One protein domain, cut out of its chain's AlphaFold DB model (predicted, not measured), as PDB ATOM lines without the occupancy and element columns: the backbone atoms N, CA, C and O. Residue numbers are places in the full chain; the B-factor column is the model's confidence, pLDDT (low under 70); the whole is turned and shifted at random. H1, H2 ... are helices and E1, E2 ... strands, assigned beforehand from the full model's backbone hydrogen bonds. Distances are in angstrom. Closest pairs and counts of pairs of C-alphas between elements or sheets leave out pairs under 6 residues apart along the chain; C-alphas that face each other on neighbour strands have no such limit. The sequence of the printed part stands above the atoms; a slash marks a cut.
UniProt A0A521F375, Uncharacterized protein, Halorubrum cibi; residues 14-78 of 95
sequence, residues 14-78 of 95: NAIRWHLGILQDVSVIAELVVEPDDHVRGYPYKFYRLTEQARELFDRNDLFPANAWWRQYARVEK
ATOM      1  N   ASN A  14     185.395 199.154 197.647       63.28
ATOM      2  CA  ASN A  14     184.543 198.526 196.640       63.28
ATOM      3  C   ASN A  14     183.053 198.537 197.009       63.28
ATOM      4  O   ASN A  14     182.212 198.750 196.140       63.28
ATOM      5  N   ALA A  15     182.714 198.357 198.285       71.38
ATOM      6  CA  ALA A  15     181.330 198.358 198.742       71.38
ATOM      7  C   ALA A  15     180.720 199.771 198.714       71.38
ATOM      8  O   ALA A  15     179.534 199.914 198.412       71.38
ATOM      9  N   ILE A  16     181.540 200.809 198.947       75.94
ATOM     10  CA  ILE A  16     181.146 202.217 198.761       75.94
ATOM     11  C   ILE A  16     180.846 202.480 197.284       75.94
ATOM     12  O   ILE A  16     179.775 202.983 196.954       75.94
ATOM     13  N   ARG A  17     181.766 202.108 196.381       76.56
ATOM     14  CA  ARG A  17     181.584 202.310 194.931       76.56
ATOM     15  C   ARG A  17     180.348 201.584 194.402       76.56
ATOM     16  O   ARG A  17     179.622 202.147 193.591       76.56
ATOM     17  N   TRP A  18     180.083 200.372 194.888       79.25
ATOM     18  CA  TRP A  18     178.895 199.612 194.507       79.25
ATOM     19  C   TRP A  18     177.595 200.283 194.974       79.25
ATOM     20  O   TRP A  18     176.685 200.462 194.169       79.25
ATOM     21  N   HIS A  19     177.527 200.737 196.233       81.06
ATOM     22  CA  HIS A  19     176.359 201.472 196.734       81.06
ATOM     23  C   HIS A  19     176.120 202.775 195.968       81.06
ATOM     24  O   HIS A  19     174.976 203.091 195.649       81.06
ATOM     25  N   LEU A  20     177.183 203.516 195.639       82.50
ATOM     26  CA  LEU A  20     177.067 204.721 194.817       82.50
ATOM     27  C   LEU A  20     176.502 204.401 193.427       82.50
ATOM     28  O   LEU A  20     175.642 205.133 192.951       82.50
ATOM     29  N   GLY A  21     176.914 203.284 192.821       82.31
ATOM     30  CA  GLY A  21     176.360 202.822 191.547       82.31
ATOM     31  C   GLY A  21     174.852 202.572 191.614       82.31
ATOM     32  O   GLY A  21     174.120 203.052 190.756       82.31
ATOM     33  N   ILE A  22     174.372 201.902 192.667       87.44
ATOM     34  CA  ILE A  22     172.931 201.660 192.862       87.44
ATOM     35  C   ILE A  22     172.176 202.975 193.030       87.44
ATOM     36  O   ILE A  22     171.154 203.184 192.386       87.44
ATOM     37  N   LEU A  23     172.673 203.871 193.886       86.19
ATOM     38  CA  LEU A  23     172.027 205.161 194.133       86.19
ATOM     39  C   LEU A  23     171.977 206.032 192.872       86.19
ATOM     40  O   LEU A  23     171.044 206.817 192.708       86.19
ATOM     41  N   GLN A  24     172.967 205.911 191.993       86.75
ATOM     42  CA  GLN A  24     172.972 206.599 190.708       86.75
ATOM     43  C   GLN A  24     171.965 205.978 189.732       86.75
ATOM     44  O   GLN A  24     171.246 206.716 189.063       86.75
ATOM     45  N   ASP A  25     171.872 204.648 189.688       87.38
ATOM     46  CA  ASP A  25     170.933 203.911 188.832       87.38
ATOM     47  C   ASP A  25     169.472 204.275 189.144       87.38
ATOM     48  O   ASP A  25     168.692 204.603 188.251       87.38
ATOM     49  N   VAL A  26     169.126 204.370 190.432       89.31
ATOM     50  CA  VAL A  26     167.790 204.813 190.871       89.31
ATOM     51  C   VAL A  26     167.609 206.338 190.871       89.31
ATOM     52  O   VAL A  26     166.635 206.841 191.428       89.31
ATOM     53  N   SER A  27     168.534 207.097 190.271       85.31
ATOM     54  CA  SER A  27     168.489 208.567 190.171       85.31
ATOM     55  C   SER A  27     168.398 209.306 191.516       85.31
ATOM     56  O   SER A  27     167.913 210.437 191.591       85.31
ATOM     57  N   VAL A  28     168.895 208.697 192.596       86.69
ATOM     58  CA  VAL A  28     168.975 209.333 193.920       86.69
ATOM     59  C   VAL A  28     170.152 210.305 193.993       86.69
ATOM     60  O   VAL A  28     170.049 211.378 194.593       86.69
ATOM     61  N   ILE A  29     171.268 209.952 193.353       86.44
ATOM     62  CA  ILE A  29     172.450 210.810 193.236       86.44
ATOM     63  C   ILE A  29     172.808 211.049 191.773       86.44
ATOM     64  O   ILE A  29     172.610 210.190 190.918       86.44
ATOM     65  N   ALA A  30     173.387 212.212 191.497       84.00
ATOM     66  CA  ALA A  30     173.958 212.567 190.207       84.00
ATOM     67  C   ALA A  30     175.456 212.854 190.357       84.00
ATOM     68  O   ALA A  30     175.877 213.480 191.334       84.00
ATOM     69  N   GLU A  31     176.253 212.421 189.379       82.44
ATOM     70  CA  GLU A  31     177.660 212.817 189.290       82.44
ATOM     71  C   GLU A  31     177.733 214.315 188.968       82.44
ATOM     72  O   GLU A  31     177.086 214.817 188.047       82.44
ATOM     73  N   LEU A  32     178.493 215.042 189.774       77.31
ATOM     74  CA  LEU A  32     178.790 216.442 189.572       77.31
ATOM     75  C   LEU A  32     180.119 216.526 188.819       77.31
ATOM     76  O   LEU A  32     181.188 216.298 189.389       77.31
ATOM     77  N   VAL A  33     180.024 216.848 187.531       65.94
ATOM     78  CA  VAL A  33     181.181 217.119 186.679       65.94
ATOM     79  C   VAL A  33     181.707 218.504 187.042       65.94
ATOM     80  O   VAL A  33     181.029 219.505 186.823       65.94
ATOM     81  N   VAL A  34     182.891 218.556 187.648       63.78
ATOM     82  CA  VAL A  34     183.621 219.811 187.856       63.78
ATOM     83  C   VAL A  34     184.327 220.144 186.548       63.78
ATOM     84  O   VAL A  34     184.949 219.261 185.956       63.78
ATOM     85  N   GLU A  35     184.203 221.386 186.081       57.91
ATOM     86  CA  GLU A  35     184.837 221.810 184.833       57.91
ATOM     87  C   GLU A  35     186.362 221.630 184.898       57.91
ATOM     88  O   GLU A  35     186.973 221.848 185.950       57.91
ATOM     89  N   PRO A  36     186.995 221.220 183.786       54.56
ATOM     90  CA  PRO A  36     188.386 220.807 183.815       54.56
ATOM     91  C   PRO A  36     189.407 221.908 184.085       54.56
ATOM     92  O   PRO A  36     190.539 221.602 184.457       54.56
ATOM     93  N   ASP A  37     189.005 223.169 183.953       56.41
ATOM     94  CA  ASP A  37     189.842 224.333 184.257       56.41
ATOM     95  C   ASP A  37     190.043 224.533 185.776       56.41
ATOM     96  O   ASP A  37     191.063 225.058 186.213       56.41
ATOM     97  N   ASP A  38     189.136 224.000 186.603       55.59
ATOM     98  CA  ASP A  38     189.226 223.994 188.073       55.59
ATOM     99  C   ASP A  38     190.001 222.767 188.616       55.59
ATOM    100  O   ASP A  38     190.046 222.496 189.820       55.59
ATOM    101  N   HIS A  39     190.629 221.963 187.754       57.62
ATOM    102  CA  HIS A  39     191.319 220.746 188.181       57.62
ATOM    103  C   HIS A  39     192.674 221.024 188.846       57.62
ATOM    104  O   HIS A  39     193.693 221.253 188.197       57.62
ATOM    105  N   VAL A  40     192.731 220.865 190.171       58.00
ATOM    106  CA  VAL A  40     193.999 220.846 190.916       58.00
ATOM    107  C   VAL A  40     194.506 219.406 191.059       58.00
ATOM    108  O   VAL A  40     193.824 218.522 191.584       58.00
ATOM    109  N   ARG A  41     195.744 219.157 190.617       53.06
ATOM    110  CA  ARG A  41     196.414 217.848 190.716       53.06
ATOM    111  C   ARG A  41     196.450 217.367 192.176       53.06
ATOM    112  O   ARG A  41     197.014 218.039 193.033       53.06
ATOM    113  N   GLY A  42     195.878 216.189 192.447       59.56
ATOM    114  CA  GLY A  42     195.789 215.600 193.795       59.56
ATOM    115  C   GLY A  42     194.417 215.722 194.476       59.56
ATOM    116  O   GLY A  42     194.284 215.300 195.624       59.56
ATOM    117  N   TYR A  43     193.408 216.268 193.791       54.84
ATOM    118  CA  TYR A  43     192.024 216.328 194.269       54.84
ATOM    119  C   TYR A  43     191.140 215.236 193.639       54.84
ATOM    120  O   TYR A  43     191.495 214.681 192.597       54.84
ATOM    121  N   PRO A  44     190.004 214.882 194.275       64.62
ATOM    122  CA  PRO A  44     189.092 213.863 193.763       64.62
ATOM    123  C   PRO A  44     188.483 214.261 192.416       64.62
ATOM    124  O   PRO A  44     188.045 215.393 192.240       64.62
ATOM    125  N   TYR A  45     188.400 213.299 191.498       60.34
ATOM    126  CA  TYR A  45     187.887 213.502 190.137       60.34
ATOM    127  C   TYR A  45     186.361 213.381 190.011       60.34
ATOM    128  O   TYR A  45     185.805 213.747 188.984       60.34
ATOM    129  N   LYS A  46     185.679 212.829 191.023       69.06
ATOM    130  CA  LYS A  46     184.240 212.539 190.987       69.06
ATOM    131  C   LYS A  46     183.567 213.098 192.227       69.06
ATOM    132  O   LYS A  46     183.907 212.708 193.345       69.06
ATOM    133  N   PHE A  47     182.599 213.974 192.013       77.12
ATOM    134  CA  PHE A  47     181.716 214.479 193.054       77.12
ATOM    135  C   PHE A  47     180.314 213.928 192.822       77.12
ATOM    136  O   PHE A  47     179.929 213.658 191.690       77.12
ATOM    137  N   TYR A  48     179.548 213.761 193.894       80.06
ATOM    138  CA  TYR A  48     178.161 213.315 193.820       80.06
ATOM    139  C   TYR A  48     177.285 214.341 194.523       80.06
ATOM    140  O   TYR A  48     177.624 214.810 195.612       80.06
ATOM    141  N   ARG A  49     176.157 214.680 193.905       82.50
ATOM    142  CA  ARG A  49     175.105 215.499 194.506       82.50
ATOM    143  C   ARG A  49     173.823 214.693 194.613       82.50
ATOM    144  O   ARG A  49     173.578 213.813 193.793       82.50
ATOM    145  N   LEU A  50     172.999 215.012 195.602       84.94
ATOM    146  CA  LEU A  50     171.642 214.487 195.648       84.94
ATOM    147  C   LEU A  50     170.814 215.120 194.521       84.94
ATOM    148  O   LEU A  50     170.988 216.306 194.231       84.94
ATOM    149  N   THR A  51     169.934 214.349 193.889       86.94
ATOM    150  CA  THR A  51     168.944 214.917 192.967       86.94
ATOM    151  C   THR A  51     167.852 215.647 193.748       86.94
ATOM    152  O   THR A  51     167.591 215.336 194.913       86.94
ATOM    153  N   GLU A  52     167.205 216.631 193.120       85.25
ATOM    154  CA  GLU A  52     166.117 217.388 193.758       85.25
ATOM    155  C   GLU A  52     164.946 216.472 194.123       85.25
ATOM    156  O   GLU A  52     164.485 216.482 195.258       85.25
ATOM    157  N   GLN A  53     164.566 215.569 193.217       84.88
ATOM    158  CA  GLN A  53     163.502 214.596 193.463       84.88
ATOM    159  C   GLN A  53     163.799 213.690 194.669       84.88
ATOM    160  O   GLN A  53     162.915 213.411 195.481       84.88
ATOM    161  N   ALA A  54     165.048 213.238 194.817       86.12
ATOM    162  CA  ALA A  54     165.442 212.457 195.983       86.12
ATOM    163  C   ALA A  54     165.472 213.303 197.257       86.12
ATOM    164  O   ALA A  54     165.110 212.806 198.323       86.12
ATOM    165  N   ARG A  55     165.850 214.585 197.157       84.06
ATOM    166  CA  ARG A  55     165.797 215.520 198.285       84.06
ATOM    167  C   ARG A  55     164.376 215.656 198.812       84.06
ATOM    168  O   ARG A  55     164.152 215.440 199.999       84.06
ATOM    169  N   GLU A  56     163.427 215.929 197.926       85.12
ATOM    170  CA  GLU A  56     162.012 216.055 198.271       85.12
ATOM    171  C   GLU A  56     161.450 214.759 198.862       85.12
ATOM    172  O   GLU A  56     160.695 214.788 199.836       85.12
ATOM    173  N   LEU A  57     161.835 213.605 198.302       85.31
ATOM    174  CA  LEU A  57     161.441 212.302 198.828       85.31
ATOM    175  C   LEU A  57     161.955 212.106 200.256       85.31
ATOM    176  O   LEU A  57     161.212 211.648 201.122       85.31
ATOM    177  N   PHE A  58     163.212 212.443 200.518       84.81
ATOM    178  CA  PHE A  58     163.795 212.269 201.839       84.81
ATOM    179  C   PHE A  58     163.248 213.247 202.871       84.81
ATOM    180  O   PHE A  58     163.008 212.837 204.006       84.81
ATOM    181  N   ASP A  59     163.012 214.496 202.473       83.38
ATOM    182  CA  ASP A  59     162.428 215.514 203.342       83.38
ATOM    183  C   ASP A  59     160.972 215.151 203.696       83.38
ATOM    184  O   ASP A  59     160.571 215.277 204.850       83.38
ATOM    185  N   ARG A  60     160.198 214.581 202.757       84.06
ATOM    186  CA  ARG A  60     158.839 214.070 203.033       84.06
ATOM    187  C   ARG A  60     158.821 212.928 204.051       84.06
ATOM    188  O   ARG A  60     157.859 212.801 204.803       84.06
ATOM    189  N   ASN A  61     159.843 212.078 204.037       84.94
ATOM    190  CA  ASN A  61     159.937 210.915 204.920       84.94
ATOM    191  C   ASN A  61     160.734 211.203 206.209       84.94
ATOM    192  O   ASN A  61     160.978 210.275 206.973       84.94
ATOM    193  N   ASP A  62     161.156 212.457 206.433       79.69
ATOM    194  CA  ASP A  62     161.999 212.896 207.559       79.69
ATOM    195  C   ASP A  62     163.261 212.027 207.762       79.69
ATOM    196  O   ASP A  62     163.719 211.774 208.875       79.69
ATOM    197  N   LEU A  63     163.842 211.537 206.659       76.81
ATOM    198  CA  LEU A  63     164.978 210.605 206.708       76.81
ATOM    199  C   LEU A  63     166.298 211.304 207.063       76.81
ATOM    200  O   LEU A  63     167.191 210.695 207.656       76.81
ATOM    201  N   PHE A  64     166.435 212.590 206.720       74.12
ATOM    202  CA  PHE A  64     167.666 213.357 206.935       74.12
ATOM    203  C   PHE A  64     167.416 214.714 207.614       74.12
ATOM    204  O   PHE A  64     167.626 215.762 206.992       74.12
ATOM    205  N   PRO A  65     167.041 214.735 208.908       74.56
ATOM    206  CA  PRO A  65     166.852 215.982 209.643       74.56
ATOM    207  C   PRO A  65     168.178 216.749 209.769       74.56
ATOM    208  O   PRO A  65     169.076 216.361 210.522       74.56
ATOM    209  N   ALA A  66     168.310 217.864 209.043       69.75
ATOM    210  CA  ALA A  66     169.571 218.598 208.869       69.75
ATOM    211  C   ALA A  66     170.298 218.910 210.194       69.75
ATOM    212  O   ALA A  66     171.512 218.728 210.313       69.75
ATOM    213  N   ASN A  67     169.546 219.297 211.228       66.81
ATOM    214  CA  ASN A  67     170.080 219.652 212.547       66.81
ATOM    215  C   ASN A  67     170.647 218.451 213.327       66.81
ATOM    216  O   ASN A  67     171.562 218.606 214.144       66.81
ATOM    217  N   ALA A  68     170.109 217.248 213.107       67.94
ATOM    218  CA  ALA A  68     170.613 216.033 213.743       67.94
ATOM    219  C   ALA A  68     171.936 215.602 213.102       67.94
ATOM    220  O   ALA A  68     172.907 215.320 213.807       67.94
ATOM    221  N   TRP A  69     171.994 215.645 211.771       66.94
ATOM    222  CA  TRP A  69     173.162 215.237 210.996       66.94
ATOM    223  C   TRP A  69     174.336 216.214 211.128       66.94
ATOM    224  O   TRP A  69     175.481 215.773 211.235       66.94
ATOM    225  N   TRP A  70     174.087 217.526 211.224       68.75
ATOM    226  CA  TRP A  70     175.154 218.522 211.399       68.75
ATOM    227  C   TRP A  70     176.022 218.254 212.635       68.75
ATOM    228  O   TRP A  70     177.249 218.333 212.571       68.75
ATOM    229  N   ARG A  71     175.399 217.871 213.757       67.62
ATOM    230  CA  ARG A  71     176.111 217.552 215.006       67.62
ATOM    231  C   ARG A  71     177.015 216.328 214.875       67.62
ATOM    232  O   ARG A  71     178.054 216.293 215.526       67.62
ATOM    233  N   GLN A  72     176.635 215.358 214.046       64.06
ATOM    234  CA  GLN A  72     177.433 214.158 213.791       64.06
ATOM    235  C   GLN A  72     178.623 214.480 212.880       64.06
ATOM    236  O   GLN A  72     179.760 214.177 213.229       64.06
ATOM    237  N   TYR A  73     178.402 215.202 211.776       61.94
ATOM    238  CA  TYR A  73     179.487 215.606 210.870       61.94
ATOM    239  C   TYR A  73     180.482 216.584 211.501       61.94
ATOM    240  O   TYR A  73     181.669 216.528 211.191       61.94
ATOM    241  N   ALA A  74     180.033 217.450 212.412       61.88
ATOM    242  CA  ALA A  74     180.919 218.347 213.152       61.88
ATOM    243  C   ALA A  74     181.914 217.597 214.057       61.88
ATOM    244  O   ALA A  74     182.961 218.145 214.392       61.88
ATOM    245  N   ARG A  75     181.587 216.360 214.448       58.06
ATOM    246  CA  ARG A  75     182.417 215.500 215.303       58.06
ATOM    247  C   ARG A  75     183.345 214.578 214.517       58.06
ATOM    248  O   ARG A  75     184.215 213.967 215.126       58.06
ATOM    249  N   VAL A  76     183.166 214.461 213.199       61.47
ATOM    250  CA  VAL A  76     184.052 213.648 212.360       61.47
ATOM    251  C   VAL A  76     185.412 214.329 212.292       61.47
ATOM    252  O   VAL A  76     185.558 215.422 211.736       61.47
ATOM    253  N   GLU A  77     186.410 213.665 212.870       47.28
ATOM    254  CA  GLU A  77     187.798 214.089 212.804       47.28
ATOM    255  C   GLU A  77     188.248 214.052 211.343       47.28
ATOM    256  O   GLU A  77     188.216 213.017 210.673       47.28
ATOM    257  N   LYS A  78     188.588 215.221 210.801       56.41
ATOM    258  CA  LYS A  78     189.010 215.319 209.408       56.41
ATOM    259  C   LYS A  78     190.407 214.717 209.302       56.41
ATOM    260  O   LYS A  78     191.295 215.192 210.011       56.41
TER     261      LYS A  78
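This is residues 14 to 78 of the 95 residues of an uncharacterized protein of Halorubrum cibi (UniProt A0A521F375). A narrow two-stranded hairpin, E1 and E2, forms the middle of an open, loosely built model, with a long loop at one end and H2 following at the other. H1 meets the hairpin with its later residues, while its residues 14 to 19 stick out to one side; after H2 the chain folds back, and residues 65 to 78, which include H3, stand free across an empty gap from the hairpin. The printed part has 65 residues, with three named helices and two named strands in the order H1, E1, E2, H2, H3; the sheet, in the order E1 - E2, is antiparallel, and the class is mixed, helices and strands. The whole is loose, with a radius of gyration of the C-alphas of 14.5 A and spans of 38 by 31 by 25 A.

H1, residues 14 to 25, comes first, and a tight link of 3 residues joins it to E1, residues 29 to 32. The closest C-alphas of H1 and E1 are those of Leu 23 and Ile 29, 5.7 A apart. E1 and E2, residues 47 to 50, form a hairpin of antiparallel neighbours, with 141 degrees between their N-to-C directions. The C-alphas of residues 29 and 50 face each other at 4.5 A. N 30 and O 49 are within hydrogen-bond range at 2.8 A, as are N 49 and O 30 at 2.9 A. H1 and E2 are near each other, with 5 pairs of C-alphas within 10 A. H2, residues 52 to 60, follows E2 after a tight link of 1 residue; its closest C-alpha to E1 is that of Ala 54, 7.7 A from that of Ile 29. H1 and H2 are apart. H3, residues 66 to 73, is apart from H1, E1, E2 and H2. In H1 and H2 every O i to N i+4 pair is within hydrogen-bond range; in H3 2 of 4 are.

H1 begins at C-alpha 14, (184.543, 198.526, 196.640), and is 16.6 A long from first to last C-alpha. E1 measures 9.2 A and E2 10.4 A. C-alpha 29, where E1 begins, is at (172.450, 210.810, 193.236). H2 is 12.2 A long. H3 is 10.5 A long and ends at C-alpha 73, (179.487, 215.606, 210.870).

The two C-alphas farthest apart are those of Arg 41 and Asn 61, at 39.8 A. The printed part has no cut. The link from E1 to E2, 14 residues, is long, and its residues 37 to 44 stand free; the link from H2 to H3, 5 residues, is tight. Mean pLDDT of the printed part is 73.3, and it is under 70 at residue 14, residues 33 to 46 and residues 66 to 78.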